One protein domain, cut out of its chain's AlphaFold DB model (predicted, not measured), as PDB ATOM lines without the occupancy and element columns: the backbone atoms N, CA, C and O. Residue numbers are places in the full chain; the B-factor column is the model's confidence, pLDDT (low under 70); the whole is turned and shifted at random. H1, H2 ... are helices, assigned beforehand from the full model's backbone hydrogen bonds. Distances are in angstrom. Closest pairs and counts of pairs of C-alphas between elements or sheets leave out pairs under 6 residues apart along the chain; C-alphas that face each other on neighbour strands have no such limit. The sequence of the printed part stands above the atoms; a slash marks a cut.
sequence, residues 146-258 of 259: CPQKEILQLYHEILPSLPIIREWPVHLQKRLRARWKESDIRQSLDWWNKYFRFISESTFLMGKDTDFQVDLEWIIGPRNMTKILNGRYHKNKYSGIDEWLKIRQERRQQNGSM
ATOM      1  N   CYS A 146     -23.644 -11.274   9.321       85.56
ATOM      2  CA  CYS A 146     -24.314 -10.000   9.586       85.56
ATOM      3  C   CYS A 146     -24.598  -9.267   8.251       85.56
ATOM      4  O   CYS A 146     -23.637  -9.019   7.508       85.56
ATOM      5  N   PRO A 147     -25.866  -8.927   7.943       92.94
ATOM      6  CA  PRO A 147     -26.276  -8.248   6.713       92.94
ATOM      7  C   PRO A 147     -25.933  -6.755   6.796       92.94
ATOM      8  O   PRO A 147     -26.778  -5.886   7.003       92.94
ATOM      9  N   GLN A 148     -24.634  -6.455   6.748       92.25
ATOM     10  CA  GLN A 148     -24.130  -5.103   6.998       92.25
ATOM     11  C   GLN A 148     -24.626  -4.109   5.945       92.25
ATOM     12  O   GLN A 148     -24.972  -2.989   6.301       92.25
ATOM     13  N   LYS A 149     -24.684  -4.508   4.667       92.19
ATOM     14  CA  LYS A 149     -25.114  -3.619   3.576       92.19
ATOM     15  C   LYS A 149     -26.571  -3.200   3.752       92.19
ATOM     16  O   LYS A 149     -26.896  -2.030   3.603       92.19
ATOM     17  N   GLU A 150     -27.418  -4.145   4.135       94.38
ATOM     18  CA  GLU A 150     -28.844  -3.957   4.363       94.38
ATOM     19  C   GLU A 150     -29.094  -3.064   5.587       94.38
ATOM     20  O   GLU A 150     -29.932  -2.169   5.541       94.38
ATOM     21  N   ILE A 151     -28.324  -3.241   6.670       95.50
ATOM     22  CA  ILE A 151     -28.399  -2.348   7.839       95.50
ATOM     23  C   ILE A 151     -27.950  -0.926   7.474       95.50
ATOM     24  O   ILE A 151     -28.551   0.040   7.940       95.50
ATOM     25  N   LEU A 152     -26.921  -0.783   6.632       94.19
ATOM     26  CA  LEU A 152     -26.455   0.523   6.155       94.19
ATOM     27  C   LEU A 152     -27.517   1.227   5.317       94.19
ATOM     28  O   LEU A 152     -27.774   2.410   5.523       94.19
ATOM     29  N   GLN A 153     -28.154   0.488   4.414       94.50
ATOM     30  CA  GLN A 153     -29.247   1.008   3.610       94.50
ATOM     31  C   GLN A 153     -30.402   1.484   4.501       94.50
ATOM     32  O   GLN A 153     -30.854   2.614   4.350       94.50
ATOM     33  N   LEU A 154     -30.810   0.687   5.498       96.38
ATOM     34  CA  LEU A 154     -31.825   1.097   6.477       96.38
ATOM     35  C   LEU A 154     -31.433   2.371   7.234       96.38
ATOM     36  O   LEU A 154     -32.287   3.218   7.491       96.38
ATOM     37  N   TYR A 155     -30.159   2.508   7.602       95.75
ATOM     38  CA  TYR A 155     -29.652   3.713   8.253       95.75
ATOM     39  C   TYR A 155     -29.822   4.944   7.349       95.75
ATOM     40  O   TYR A 155     -30.404   5.933   7.791       95.75
ATOM     41  N   HIS A 156     -29.389   4.873   6.085       94.69
ATOM     42  CA  HIS A 156     -29.513   5.989   5.134       94.69
ATOM     43  C   HIS A 156     -30.970   6.318   4.787       94.69
ATOM     44  O   HIS A 156     -31.314   7.489   4.666       94.69
ATOM     45  N   GLU A 157     -31.831   5.307   4.665       95.62
ATOM     46  CA  GLU A 157     -33.255   5.487   4.356       95.62
ATOM     47  C   GLU A 157     -34.031   6.128   5.513       95.62
ATOM     48  O   GLU A 157     -34.871   7.002   5.298       95.62
ATOM     49  N   ILE A 158     -33.780   5.690   6.751       95.88
ATOM     50  CA  ILE A 158     -34.555   6.125   7.923       95.88
ATOM     51  C   ILE A 158     -34.008   7.429   8.506       95.88
ATOM     52  O   ILE A 158     -34.774   8.227   9.050       95.88
ATOM     53  N   LEU A 159     -32.695   7.652   8.408       95.12
ATOM     54  CA  LEU A 159     -32.001   8.795   8.999       95.12
ATOM     55  C   LEU A 159     -31.269   9.629   7.927       95.12
ATOM     56  O   LEU A 159     -30.066   9.855   8.048       95.12
ATOM     57  N   PRO A 160     -31.975  10.145   6.900       93.12
ATOM     58  CA  PRO A 160     -31.346  10.813   5.756       93.12
ATOM     59  C   PRO A 160     -30.681  12.152   6.106       93.12
ATOM     60  O   PRO A 160     -29.873  12.657   5.333       93.12
ATOM     61  N   SER A 161     -31.029  12.752   7.248       89.25
ATOM     62  CA  SER A 161     -30.429  14.006   7.717       89.25
ATOM     63  C   SER A 161     -29.131  13.811   8.505       89.25
ATOM     64  O   SER A 161     -28.521  14.802   8.890       89.25
ATOM     65  N   LEU A 162     -28.749  12.567   8.813       91.56
ATOM     66  CA  LEU A 162     -27.497  12.260   9.503       91.56
ATOM     67  C   LEU A 162     -26.357  12.028   8.494       91.56
ATOM     68  O   LEU A 162     -26.625  11.755   7.321       91.56
ATOM     69  N   PRO A 163     -25.085  12.123   8.923       91.44
ATOM     70  CA  PRO A 163     -23.937  11.927   8.044       91.44
ATOM     71  C   PRO A 163     -23.985  10.609   7.256       91.44
ATOM     72  O   PRO A 163     -24.054   9.513   7.813       91.44
ATOM     73  N   ILE A 164     -23.906  10.722   5.927       89.31
ATOM     74  CA  ILE A 164     -23.882   9.568   5.025       89.31
ATOM     75  C   ILE A 164     -22.499   8.919   5.064       89.31
ATOM     76  O   ILE A 164     -21.461   9.578   4.987       89.31
ATOM     77  N   ILE A 165     -22.497   7.593   5.106       88.62
ATOM     78  CA  ILE A 165     -21.287   6.778   5.099       88.62
ATOM     79  C   ILE A 165     -20.802   6.644   3.660       88.62
ATOM     80  O   ILE A 165     -21.425   5.955   2.854       88.62
ATOM     81  N   ARG A 166     -19.690   7.307   3.345       88.38
ATOM     82  CA  ARG A 166     -19.054   7.246   2.018       88.38
ATOM     83  C   ARG A 166     -18.043   6.113   1.914       88.38
ATOM     84  O   ARG A 166     -17.934   5.475   0.874       88.38
ATOM     85  N   GLU A 167     -17.340   5.850   3.007       88.12
ATOM     86  CA  GLU A 167     -16.355   4.781   3.117       88.12
ATOM     87  C   GLU A 167     -16.808   3.773   4.163       88.12
ATOM     88  O   GLU A 167     -17.363   4.145   5.196       88.12
ATOM     89  N   TRP A 168     -16.559   2.486   3.908       90.12
ATOM     90  CA  TRP A 168     -16.957   1.412   4.816       90.12
ATOM     91  C   TRP A 168     -15.750   0.704   5.441       90.12
ATOM     92  O   TRP A 168     -15.422  -0.427   5.060       90.12
ATOM     93  N   PRO A 169     -15.052   1.360   6.387       89.50
ATOM     94  CA  PRO A 169     -13.791   0.873   6.924       89.50
ATOM     95  C   PRO A 169     -13.966  -0.370   7.805       89.50
ATOM     96  O   PRO A 169     -14.991  -0.590   8.454       89.50
ATOM     97  N   VAL A 170     -12.910  -1.187   7.871       88.19
ATOM     98  CA  VAL A 170     -12.914  -2.498   8.549       88.19
ATOM     99  C   VAL A 170     -13.297  -2.397  10.033       88.19
ATOM    100  O   VAL A 170     -13.960  -3.295  10.557       88.19
ATOM    101  N   HIS A 171     -12.927  -1.313  10.720       87.69
ATOM    102  CA  HIS A 171     -13.263  -1.134  12.135       87.69
ATOM    103  C   HIS A 171     -14.778  -0.954  12.359       87.69
ATOM    104  O   HIS A 171     -15.325  -1.590  13.262       87.69
ATOM    105  N   LEU A 172     -15.485  -0.201  11.502       91.25
ATOM    106  CA  LEU A 172     -16.950  -0.071  11.567       91.25
ATOM    107  C   LEU A 172     -17.644  -1.393  11.257       91.25
ATOM    108  O   LEU A 172     -18.571  -1.785  11.965       91.25
ATOM    109  N   GLN A 173     -17.133  -2.142  10.277       91.88
ATOM    110  CA  GLN A 173     -17.630  -3.484   9.969       91.88
ATOM    111  C   GLN A 173     -17.523  -4.429  11.169       91.88
ATOM    112  O   GLN A 173     -18.435  -5.217  11.434       91.88
ATOM    113  N   LYS A 174     -16.389  -4.397  11.885       90.56
ATOM    114  CA  LYS A 174     -16.172  -5.195  13.101       90.56
ATOM    115  C   LYS A 174     -17.134  -4.753  14.210       90.56
ATOM    116  O   LYS A 174     -17.765  -5.606  14.832       90.56
ATOM    117  N   ARG A 175     -17.309  -3.444  14.416       93.19
ATOM    118  CA  ARG A 175     -18.202  -2.893  15.448       93.19
ATOM    119  C   ARG A 175     -19.673  -3.237  15.192       93.19
ATOM    120  O   ARG A 175     -20.355  -3.691  16.110       93.19
ATOM    121  N   LEU A 176     -20.138  -3.123  13.947       94.69
ATOM    122  CA  LEU A 176     -21.500  -3.506  13.568       94.69
ATOM    123  C   LEU A 176     -21.733  -5.011  13.761       94.69
ATOM    124  O   LEU A 176     -22.729  -5.415  14.361       94.69
ATOM    125  N   ARG A 177     -20.773  -5.848  13.340       93.50
ATOM    126  CA  ARG A 177     -20.810  -7.301  13.584       93.50
ATOM    127  C   ARG A 177     -20.883  -7.641  15.069       93.50
ATOM    128  O   ARG A 177     -21.608  -8.563  15.432       93.50
ATOM    129  N   ALA A 178     -20.165  -6.910  15.920       93.19
ATOM    130  CA  ALA A 178     -20.251  -7.091  17.363       93.19
ATOM    131  C   ALA A 178     -21.663  -6.768  17.881       93.19
ATOM    132  O   ALA A 178     -22.247  -7.597  18.571       93.19
ATOM    133  N   ARG A 179     -22.263  -5.633  17.480       95.12
ATOM    134  CA  ARG A 179     -23.643  -5.279  17.876       95.12
ATOM    135  C   ARG A 179     -24.677  -6.310  17.428       95.12
ATOM    136  O   ARG A 179     -25.612  -6.577  18.178       95.12
ATOM    137  N   TRP A 180     -24.499  -6.874  16.232       94.19
ATOM    138  CA  TRP A 180     -25.352  -7.932  15.686       94.19
ATOM    139  C   TRP A 180     -25.290  -9.210  16.529       94.19
ATOM    140  O   TRP A 180     -26.324  -9.763  16.880       94.19
ATOM    141  N   LYS A 181     -24.081  -9.664  16.883       92.56
ATOM    142  CA  LYS A 181     -23.868 -10.923  17.620       92.56
ATOM    143  C   LYS A 181     -24.223 -10.853  19.104       92.56
ATOM    144  O   LYS A 181     -24.362 -11.890  19.735       92.56
ATOM    145  N   GLU A 182     -24.336  -9.657  19.670       90.75
ATOM    146  CA  GLU A 182     -24.587  -9.480  21.102       90.75
ATOM    147  C   GLU A 182     -25.950  -9.966  21.583       90.75
ATOM    148  O   GLU A 182     -26.118 -10.193  22.779       90.75
ATOM    149  N   SER A 183     -26.944 -10.050  20.702       89.31
ATOM    150  CA  SER A 183     -28.285 -10.441  21.110       89.31
ATOM    151  C   SER A 183     -29.088 -10.970  19.934       89.31
ATOM    152  O   SER A 183     -29.110 -10.351  18.871       89.31
ATOM    153  N   ASP A 184     -29.798 -12.076  20.141       90.50
ATOM    154  CA  ASP A 184     -30.577 -12.744  19.096       90.50
ATOM    155  C   ASP A 184     -31.687 -11.854  18.530       90.50
ATOM    156  O   ASP A 184     -31.920 -11.851  17.324       90.50
ATOM    157  N   ILE A 185     -32.298 -10.994  19.355       90.69
ATOM    158  CA  ILE A 185     -33.317 -10.041  18.881       90.69
ATOM    159  C   ILE A 185     -32.751  -9.018  17.887       90.69
ATOM    160  O   ILE A 185     -33.495  -8.496  17.061       90.69
ATOM    161  N   ARG A 186     -31.440  -8.737  17.944       91.50
ATOM    162  CA  ARG A 186     -30.756  -7.808  17.032       91.50
ATOM    163  C   ARG A 186     -30.343  -8.470  15.730       91.50
ATOM    164  O   ARG A 186     -29.998  -7.761  14.786       91.50
ATOM    165  N   GLN A 187     -30.408  -9.797  15.648       93.25
ATOM    166  CA  GLN A 187     -30.127 -10.552  14.430       93.25
ATOM    167  C   GLN A 187     -31.320 -10.516  13.456       93.25
ATOM    168  O   GLN A 187     -31.665 -11.504  12.814       93.25
ATOM    169  N   SER A 188     -31.971  -9.356  13.354       93.75
ATOM    170  CA  SER A 188     -33.167  -9.116  12.557       93.75
ATOM    171  C   SER A 188     -33.130  -7.713  11.964       93.75
ATOM    172  O   SER A 188     -32.985  -6.728  12.688       93.75
ATOM    173  N   LEU A 189     -33.316  -7.603  10.647       94.00
ATOM    174  CA  LEU A 189     -33.405  -6.305   9.967       94.00
ATOM    175  C   LEU A 189     -34.588  -5.466  10.467       94.00
ATOM    176  O   LEU A 189     -34.483  -4.244  10.545       94.00
ATOM    177  N   ASP A 190     -35.686  -6.108  10.870       94.62
ATOM    178  CA  ASP A 190     -36.838  -5.420  11.456       94.62
ATOM    179  C   ASP A 190     -36.480  -4.749  12.795       94.62
ATOM    180  O   ASP A 190     -36.911  -3.626  13.064       94.62
ATOM    181  N   TRP A 191     -35.616  -5.376  13.602       95.44
ATOM    182  CA  TRP A 191     -35.123  -4.758  14.834       95.44
ATOM    183  C   TRP A 191     -34.294  -3.503  14.541       95.44
ATOM    184  O   TRP A 191     -34.531  -2.462  15.152       95.44
ATOM    185  N   TRP A 192     -33.380  -3.557  13.566       96.69
ATOM    186  CA  TRP A 192     -32.589  -2.385  13.160       96.69
ATOM    187  C   TRP A 192     -33.464  -1.271  12.582       96.69
ATOM    188  O   TRP A 192     -33.270  -0.103  12.918       96.69
ATOM    189  N   ASN A 193     -34.485  -1.619  11.794       96.50
ATOM    190  CA  ASN A 193     -35.473  -0.661  11.298       96.50
ATOM    191  C   ASN A 193     -36.184   0.057  12.460       96.50
ATOM    192  O   ASN A 193     -36.237   1.288  12.506       96.50
ATOM    193  N   LYS A 194     -36.677  -0.704  13.445       95.94
ATOM    194  CA  LYS A 194     -37.294  -0.167  14.668       95.94
ATOM    195  C   LYS A 194     -36.327   0.712  15.457       95.94
ATOM    196  O   LYS A 194     -36.718   1.791  15.891       95.94
ATOM    197  N   TYR A 195     -35.078   0.281  15.599       97.00
ATOM    198  CA  TYR A 195     -34.036   1.006  16.315       97.00
ATOM    199  C   TYR A 195     -33.714   2.363  15.670       97.00
ATOM    200  O   TYR A 195     -33.755   3.388  16.349       97.00
ATOM    201  N   PHE A 196     -33.500   2.416  14.352       97.31
ATOM    202  CA  PHE A 196     -33.277   3.686  13.651       97.31
ATOM    203  C   PHE A 196     -34.512   4.591  13.689       97.31
ATOM    204  O   PHE A 196     -34.393   5.793  13.925       97.31
ATOM    205  N   ARG A 197     -35.723   4.030  13.570       96.19
ATOM    206  CA  ARG A 197     -36.961   4.805  13.755       96.19
ATOM    207  C   ARG A 197     -37.068   5.376  15.167       96.19
ATOM    208  O   ARG A 197     -37.535   6.499  15.324       96.19
ATOM    209  N   PHE A 198     -36.639   4.641  16.186       95.94
ATOM    210  CA  PHE A 198     -36.612   5.147  17.551       95.94
ATOM    211  C   PHE A 198     -35.623   6.310  17.706       95.94
ATOM    212  O   PHE A 198     -35.956   7.310  18.339       95.94
ATOM    213  N   ILE A 199     -34.450   6.244  17.067       95.12
ATOM    214  CA  ILE A 199     -33.485   7.357  17.032       95.12
ATOM    215  C   ILE A 199     -34.091   8.599  16.370       95.12
ATOM    216  O   ILE A 199     -33.954   9.694  16.911       95.12
ATOM    217  N   SER A 200     -34.835   8.430  15.269       94.06
ATOM    218  CA  SER A 200     -35.463   9.545  14.540       94.06
ATOM    219  C   SER A 200     -36.451  10.377  15.378       94.06
ATOM    220  O   SER A 200     -36.704  11.543  15.074       94.06
ATOM    221  N   GLU A 201     -36.985   9.805  16.463       93.12
ATOM    222  CA  GLU A 201     -37.901  10.479  17.394       93.12
ATOM    223  C   GLU A 201     -37.177  11.396  18.396       93.12
ATOM    224  O   GLU A 201     -37.824  12.182  19.094       93.12
ATOM    225  N   SER A 202     -35.847  11.311  18.497       91.56
ATOM    226  CA  SER A 202     -35.052  12.162  19.383       91.56
ATOM    227  C   SER A 202     -34.639  13.455  18.680       91.56
ATOM    228  O   SER A 202     -33.888  13.457  17.712       91.56
ATOM    229  N   THR A 203     -35.074  14.592  19.221       89.81
ATOM    230  CA  THR A 203     -34.655  15.926  18.752       89.81
ATOM    231  C   THR A 203     -33.172  16.206  19.009       89.81
ATOM    232  O   THR A 203     -32.545  16.920  18.227       89.81
ATOM    233  N   PHE A 204     -32.599  15.604  20.053       90.50
ATOM    234  CA  PHE A 204     -31.181  15.726  20.384       90.50
ATOM    235  C   PHE A 204     -30.297  14.910  19.435       90.50
ATOM    236  O   PHE A 204     -29.386  15.467  18.838       90.50
ATOM    237  N   LEU A 205     -30.588  13.613  19.245       90.44
ATOM    238  CA  LEU A 205     -29.778  12.755  18.365       90.44
ATOM    239  C   LEU A 205     -29.846  13.222  16.905       90.44
ATOM    240  O   LEU A 205     -28.861  13.148  16.183       90.44
ATOM    241  N   MET A 206     -30.988  13.764  16.482       92.44
ATOM    242  CA  MET A 206     -31.165  14.292  15.128       92.44
ATOM    243  C   MET A 206     -30.571  15.698  14.921       92.44
ATOM    244  O   MET A 206     -30.824  16.296  13.879       92.44
ATOM    245  N   GLY A 207     -29.849  16.256  15.902       85.38
ATOM    246  CA  GLY A 207     -29.218  17.577  15.796       85.38
ATOM    247  C   GLY A 207     -30.193  18.744  15.626       85.38
ATOM    248  O   GLY A 207     -29.836  19.782  15.083       85.38
ATOM    249  N   LYS A 208     -31.450  18.589  16.066       84.56
ATOM    250  CA  LYS A 208     -32.463  19.660  15.984       84.56
ATOM    251  C   LYS A 208     -32.351  20.649  17.140       84.56
ATOM    252  O   LYS A 208     -32.683  21.818  16.995       84.56
ATOM    253  N   ASP A 209     -31.916  20.166  18.300       81.62
ATOM    254  CA  ASP A 209     -31.796  20.970  19.518       81.62
ATOM    255  C   ASP A 209     -30.419  21.636  19.685       81.62
ATOM    256  O   ASP A 209     -30.280  22.536  20.523       81.62
ATOM    257  N   THR A 210     -29.406  21.137  18.973       78.25
ATOM    258  CA  THR A 210     -27.977  21.470  19.092       78.25
ATOM    259  C   THR A 210     -27.265  21.145  17.780       78.25
ATOM    260  O   THR A 210     -27.698  20.223  17.103       78.25
ATOM    261  N   ASP A 211     -26.105  21.749  17.511       77.56
ATOM    262  CA  ASP A 211     -25.271  21.435  16.327       77.56
ATOM    263  C   ASP A 211     -24.657  20.019  16.333       77.56
ATOM    264  O   ASP A 211     -23.962  19.622  15.403       77.56
ATOM    265  N   PHE A 212     -24.884  19.247  17.397       79.38
ATOM    266  CA  PHE A 212     -24.422  17.870  17.512       79.38
ATOM    267  C   PHE A 212     -25.240  16.938  16.611       79.38
ATOM    268  O   PHE A 212     -26.445  16.788  16.802       79.38
ATOM    269  N   GLN A 213     -24.574  16.270  15.670       76.31
ATOM    270  CA  GLN A 213     -25.160  15.230  14.826       76.31
ATOM    271  C   GLN A 213     -24.441  13.909  15.081       76.31
ATOM    272  O   GLN A 213     -23.214  13.848  15.021       76.31
ATOM    273  N   VAL A 214     -25.201  12.848  15.358       89.44
ATOM    274  CA  VAL A 214     -24.622  11.510  15.523       89.44
ATOM    275  C   VAL A 214     -24.417  10.845  14.165       89.44
ATOM    276  O   VAL A 214     -25.276  10.915  13.286       89.44
ATOM    277  N   ASP A 215     -23.298  10.151  14.001       92.81
ATOM    278  CA  ASP A 215     -23.052   9.265  12.867       92.81
ATOM    279  C   ASP A 215     -23.378   7.804  13.229       92.81
ATOM    280  O   ASP A 215     -23.740   7.472  14.368       92.81
ATOM    281  N   LEU A 216     -23.286   6.900  12.247       93.31
ATOM    282  CA  LEU A 216     -23.528   5.481  12.506       93.31
ATOM    283  C   LEU A 216     -22.527   4.918  13.518       93.31
ATOM    284  O   LEU A 216     -22.931   4.113  14.355       93.31
ATOM    285  N   GLU A 217     -21.254   5.322  13.454       93.56
ATOM    286  CA  GLU A 217     -20.203   4.836  14.353       93.56
ATOM    287  C   GLU A 217     -20.560   5.072  15.821       93.56
ATOM    288  O   GLU A 217     -20.446   4.160  16.650       93.56
ATOM    289  N   TRP A 218     -21.025   6.282  16.121       94.00
ATOM    290  CA  TRP A 218     -21.445   6.695  17.443       94.00
ATOM    291  C   TRP A 218     -22.673   5.908  17.892       94.00
ATOM    292  O   TRP A 218     -22.678   5.376  19.004       94.00
ATOM    293  N   ILE A 219     -23.683   5.770  17.024       94.88
ATOM    294  CA  ILE A 219     -24.932   5.043  17.311       94.88
ATOM    295  C   ILE A 219     -24.662   3.567  17.639       94.88
ATOM    296  O   ILE A 219     -25.249   3.021  18.575       94.88
ATOM    297  N   ILE A 220     -23.763   2.911  16.898       94.94
ATOM    298  CA  ILE A 220     -23.412   1.497  17.117       94.94
ATOM    299  C   ILE A 220     -22.337   1.302  18.196       94.94
ATOM    300  O   ILE A 220     -21.931   0.167  18.467       94.94
ATOM    301  N   GLY A 221     -21.866   2.383  18.821       94.12
ATOM    302  CA  GLY A 221     -20.956   2.329  19.956       94.12
ATOM    303  C   GLY A 221     -21.602   1.613  21.152       94.12
ATOM    304  O   GLY A 221     -22.771   1.856  21.448       94.12
ATOM    305  N   PRO A 222     -20.879   0.746  21.886       90.38
ATOM    306  CA  PRO A 222     -21.468  -0.089  22.935       90.38
ATOM    307  C   PRO A 222     -22.183   0.696  24.032       90.38
ATOM    308  O   PRO A 222     -23.322   0.389  24.379       90.38
ATOM    309  N   ARG A 223     -21.530   1.733  24.567       91.88
ATOM    310  CA  ARG A 223     -22.113   2.583  25.612       91.88
ATOM    311  C   ARG A 223     -23.283   3.406  25.070       91.88
ATOM    312  O   ARG A 223     -24.317   3.502  25.727       91.88
ATOM    313  N   ASN A 224     -23.136   3.951  23.868       93.19
ATOM    314  CA  ASN A 224     -24.125   4.825  23.240       93.19
ATOM    315  C   ASN A 224     -25.397   4.072  22.874       93.19
ATOM    316  O   ASN A 224     -26.486   4.521  23.222       93.19
ATOM    317  N   MET A 225     -25.268   2.887  22.275       95.00
ATOM    318  CA  MET A 225     -26.401   2.015  21.990       95.00
ATOM    319  C   MET A 225     -27.178   1.703  23.272       95.00
ATOM    320  O   MET A 225     -28.392   1.867  23.279       95.00
ATOM    321  N   THR A 226     -26.509   1.363  24.381       93.94
ATOM    322  CA  THR A 226     -27.173   1.147  25.681       93.94
ATOM    323  C   THR A 226     -27.910   2.396  26.172       93.94
ATOM    324  O   THR A 226     -29.061   2.306  26.593       93.94
ATOM    325  N   LYS A 227     -27.294   3.583  26.083       93.19
ATOM    326  CA  LYS A 227     -27.951   4.850  26.453       93.19
ATOM    327  C   LYS A 227     -29.183   5.134  25.586       93.19
ATOM    328  O   LYS A 227     -30.196   5.581  26.120       93.19
ATOM    329  N   ILE A 228     -29.096   4.879  24.278       95.00
ATOM    330  CA  ILE A 228     -30.219   5.022  23.346       95.00
ATOM    331  C   ILE A 228     -31.325   4.050  23.742       95.00
ATOM    332  O   ILE A 228     -32.439   4.499  23.963       95.00
ATOM    333  N   LEU A 229     -31.029   2.754  23.884       94.38
ATOM    334  CA  LEU A 229     -32.024   1.727  24.220       94.38
ATOM    335  C   LEU A 229     -32.767   2.039  25.529       94.38
ATOM    336  O   LEU A 229     -33.973   1.824  25.594       94.38
ATOM    337  N   ASN A 230     -32.080   2.645  26.501       92.94
ATOM    338  CA  ASN A 230     -32.643   3.106  27.775       92.94
ATOM    339  C   ASN A 230     -33.342   4.483  27.698       92.94
ATOM    340  O   ASN A 230     -33.537   5.135  28.720       92.94
ATOM    341  N   GLY A 231     -33.632   5.004  26.500       91.56
ATOM    342  CA  GLY A 231     -34.420   6.230  26.311       91.56
ATOM    343  C   GLY A 231     -33.750   7.528  26.782       91.56
ATOM    344  O   GLY A 231     -34.396   8.578  26.816       91.56
ATOM    345  N   ARG A 232     -32.448   7.508  27.113       91.44
ATOM    346  CA  ARG A 232     -31.733   8.643  27.738       91.44
ATOM    347  C   ARG A 232     -31.829   9.943  26.932       91.44
ATOM    348  O   ARG A 232     -31.762  11.028  27.505       91.44
ATOM    349  N   TYR A 233     -31.991   9.839  25.615       91.19
ATOM    350  CA  TYR A 233     -32.025  10.974  24.689       91.19
ATOM    351  C   TYR A 233     -33.437  11.346  24.216       91.19
ATOM    352  O   TYR A 233     -33.587  12.150  23.295       91.19
ATOM    353  N   HIS A 234     -34.483  10.804  24.842       91.12
ATOM    354  CA  HIS A 234     -35.879  11.011  24.438       91.12
ATOM    355  C   HIS A 234     -36.657  11.920  25.395       91.12
ATOM    356  O   HIS A 234     -37.881  11.889  25.395       91.12
ATOM    357  N   LYS A 235     -35.970  12.754  26.196       84.88
ATOM    358  CA  LYS A 235     -36.575  13.746  27.118       84.88
ATOM    359  C   LYS A 235     -37.686  13.151  28.009       84.88
ATOM    360  O   LYS A 235     -38.730  13.768  28.178       84.88
ATOM    361  N   ASN A 236     -37.480  11.941  28.539       80.44
ATOM    362  CA  ASN A 236     -38.463  11.180  29.329       80.44
ATOM    363  C   ASN A 236     -39.789  10.864  28.602       80.44
ATOM    364  O   ASN A 236     -40.748  10.454  29.243       80.44
ATOM    365  N   LYS A 237     -39.856  11.021  27.271       84.12
ATOM    366  CA  LYS A 237     -41.020  10.622  26.460       84.12
ATOM    367  C   LYS A 237     -41.233   9.107  26.496       84.12
ATOM    368  O   LYS A 237     -42.365   8.654  26.392       84.12
ATOM    369  N   TYR A 238     -40.133   8.364  26.621       88.81
ATOM    370  CA  TYR A 238     -40.084   6.912  26.743       88.81
ATOM    371  C   TYR A 238     -38.968   6.545  27.728       88.81
ATOM    372  O   TYR A 238     -37.881   7.122  27.664       88.81
ATOM    373  N   SER A 239     -39.219   5.572  28.596       86.25
ATOM    374  CA  SER A 239     -38.228   4.929  29.470       86.25
ATOM    375  C   SER A 239     -37.236   4.050  28.698       86.25
ATOM    376  O   SER A 239     -36.157   3.746  29.199       86.25
ATOM    377  N   GLY A 240     -37.571   3.673  27.461       91.12
ATOM    378  CA  GLY A 240     -36.716   2.895  26.574       91.12
ATOM    379  C   GLY A 240     -37.409   2.505  25.272       91.12
ATOM    380  O   GLY A 240     -38.567   2.860  25.027       91.12
ATOM    381  N   ILE A 241     -36.693   1.762  24.427       93.12
ATOM    382  CA  ILE A 241     -37.223   1.309  23.133       93.12
ATOM    383  C   ILE A 241     -38.421   0.359  23.291       93.12
ATOM    384  O   ILE A 241     -39.331   0.396  22.468       93.12
ATOM    385  N   ASP A 242     -38.459  -0.446  24.353       92.06
ATOM    386  CA  ASP A 242     -39.527  -1.429  24.571       92.06
ATOM    387  C   ASP A 242     -40.875  -0.750  24.842       92.06
ATOM    388  O   ASP A 242     -41.890  -1.106  24.239       92.06
ATOM    389  N   GLU A 243     -40.884   0.296  25.674       92.19
ATOM    390  CA  GLU A 243     -42.078   1.117  25.902       92.19
ATOM    391  C   GLU A 243     -42.522   1.816  24.612       92.19
ATOM    392  O   GLU A 243     -43.703   1.813  24.264       92.19
ATOM    393  N   TRP A 244     -41.571   2.366  23.853       94.25
ATOM    394  CA  TRP A 244     -41.867   2.995  22.568       94.25
ATOM    395  C   TRP A 244     -42.504   2.021  21.565       94.25
ATOM    396  O   TRP A 244     -43.461   2.382  20.868       94.25
ATOM    397  N   LEU A 245     -42.004   0.784  21.498       92.38
ATOM    398  CA  LEU A 245     -42.563  -0.271  20.653       92.38
ATOM    399  C   LEU A 245     -43.982  -0.638  21.085       92.38
ATOM    400  O   LEU A 245     -44.862  -0.723  20.223       92.38
ATOM    401  N   LYS A 246     -44.213  -0.789  22.394       92.56
ATOM    402  CA  LYS A 246     -45.532  -1.092  22.961       92.56
ATOM    403  C   LYS A 246     -46.559  -0.019  22.591       92.56
ATOM    404  O   LYS A 246     -47.585  -0.338  21.995       92.56
ATOM    405  N   ILE A 247     -46.234   1.258  22.806       91.31
ATOM    406  CA  ILE A 247     -47.115   2.388  22.460       91.31
ATOM    407  C   ILE A 247     -47.468   2.381  20.964       91.31
ATOM    408  O   ILE A 247     -48.604   2.661  20.577       91.31
ATOM    409  N   ARG A 248     -46.511   2.070  20.081       89.06
ATOM    410  CA  ARG A 248     -46.784   1.996  18.635       89.06
ATOM    411  C   ARG A 248     -47.635   0.789  18.245       89.06
ATOM    412  O   ARG A 248     -48.420   0.910  17.306       89.06
ATOM    413  N   GLN A 249     -47.480  -0.347  18.919       89.19
ATOM    414  CA  GLN A 249     -48.342  -1.511  18.707       89.19
ATOM    415  C   GLN A 249     -49.786  -1.202  19.112       89.19
ATOM    416  O   GLN A 249     -50.691  -1.420  18.310       89.19
ATOM    417  N   GLU A 250     -49.991  -0.595  20.282       90.19
ATOM    418  CA  GLU A 250     -51.314  -0.192  20.781       90.19
ATOM    419  C   GLU A 250     -52.000   0.808  19.838       90.19
ATOM    420  O   GLU A 250     -53.151   0.612  19.453       90.19
ATOM    421  N   ARG A 251     -51.277   1.833  19.362       88.44
ATOM    422  CA  ARG A 251     -51.819   2.802  18.386       88.44
ATOM    423  C   ARG A 251     -52.226   2.159  17.061       88.44
ATOM    424  O   ARG A 251     -53.206   2.577  16.453       88.44
ATOM    425  N   ARG A 252     -51.480   1.155  16.589       86.44
ATOM    426  CA  ARG A 252     -51.838   0.414  15.367       86.44
ATOM    427  C   ARG A 252     -53.103  -0.416  15.564       86.44
ATOM    428  O   ARG A 252     -53.923  -0.456  14.658       86.44
ATOM    429  N   GLN A 253     -53.268  -1.041  16.729       83.62
ATOM    430  CA  GLN A 253     -54.465  -1.821  17.057       83.62
ATOM    431  C   GLN A 253     -55.704  -0.929  17.207       83.62
ATOM    432  O   GLN A 253     -56.763  -1.274  16.693       83.62
ATOM    433  N   GLN A 254     -55.566   0.247  17.825       75.75
ATOM    434  CA  GLN A 254     -56.655   1.224  17.937       75.75
ATOM    435  C   GLN A 254     -57.080   1.778  16.570       75.75
ATOM    436  O   GLN A 254     -58.268   1.805  16.262       75.75
ATOM    437  N   ASN A 255     -56.122   2.144  15.713       74.81
ATOM    438  CA  ASN A 255     -56.428   2.658  14.374       74.81
ATOM    439  C   ASN A 255     -56.960   1.577  13.419       74.81
ATOM    440  O   ASN A 255     -57.720   1.899  12.513       74.81
ATOM    441  N   GLY A 256     -56.579   0.311  13.616       67.94
ATOM    442  CA  GLY A 256     -57.110  -0.827  12.859       67.94
ATOM    443  C   GLY A 256     -58.480  -1.324  13.336       67.94
ATOM    444  O   GLY A 256     -59.087  -2.123  12.642       67.94
ATOM    445  N   SER A 257     -58.966  -0.867  14.496       58.47
ATOM    446  CA  SER A 257     -60.307  -1.178  15.026       58.47
ATOM    447  C   SER A 257     -61.353  -0.100  14.689       58.47
ATOM    448  O   SER A 257     -62.520  -0.258  15.046       58.47
ATOM    449  N   MET A 258     -60.938   1.006  14.061       54.25
ATOM    450  CA  MET A 258     -61.793   2.112  13.596       54.25
ATOM    451  C   MET A 258     -62.022   2.107  12.070       54.25
ATOM    452  O   MET A 258     -62.655   3.029  11.554       54.25
TER     453      MET A 258
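This is residues 146 to 258 of the 259 residues of an uncharacterized protein of viral metagenome (UniProt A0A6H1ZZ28). A compact body of crossed helices has H3 nearest its middle, with H1 packed on H3 and H2, H4 and H5 as a loose group; H6 leaves H3 as an arm, whose residues 248 to 256 stick out with 257 and 258. The printed part has 113 residues, six named helices and no named strand: all helix. The radius of gyration of the C-alphas is 14.5 A, the spans 48 by 33 by 24 A.

H1, residues 148 to 158, starts at C-alpha (-24.130, -5.103, 6.998). H2 is 170 to 181, H3 189 to 200 (16.6 A), H4 216 to 219, H5 222 to 229. H6, 241 to 256, 22.5 A, ends at C-alpha (-57.110, -0.827, 12.859).

H1 touches H3, closest C-alphas Leu 154 and Asn 193, 6.3 A. H3 touches H6 about perpendicular, 83 degrees, by residues 194 to 198 alone, closest C-alphas Phe 198 and Ile 241, 6.8 A. Every O i to N i+4 pair is within hydrogen-bond range in H1, H2, H3, H5 and H6; H4 is too short.

The printed part has no cut. Links H1 to H2, H3 to H4 and H5 to H6 are long. Residues 256 to 258 have pLDDT under 70.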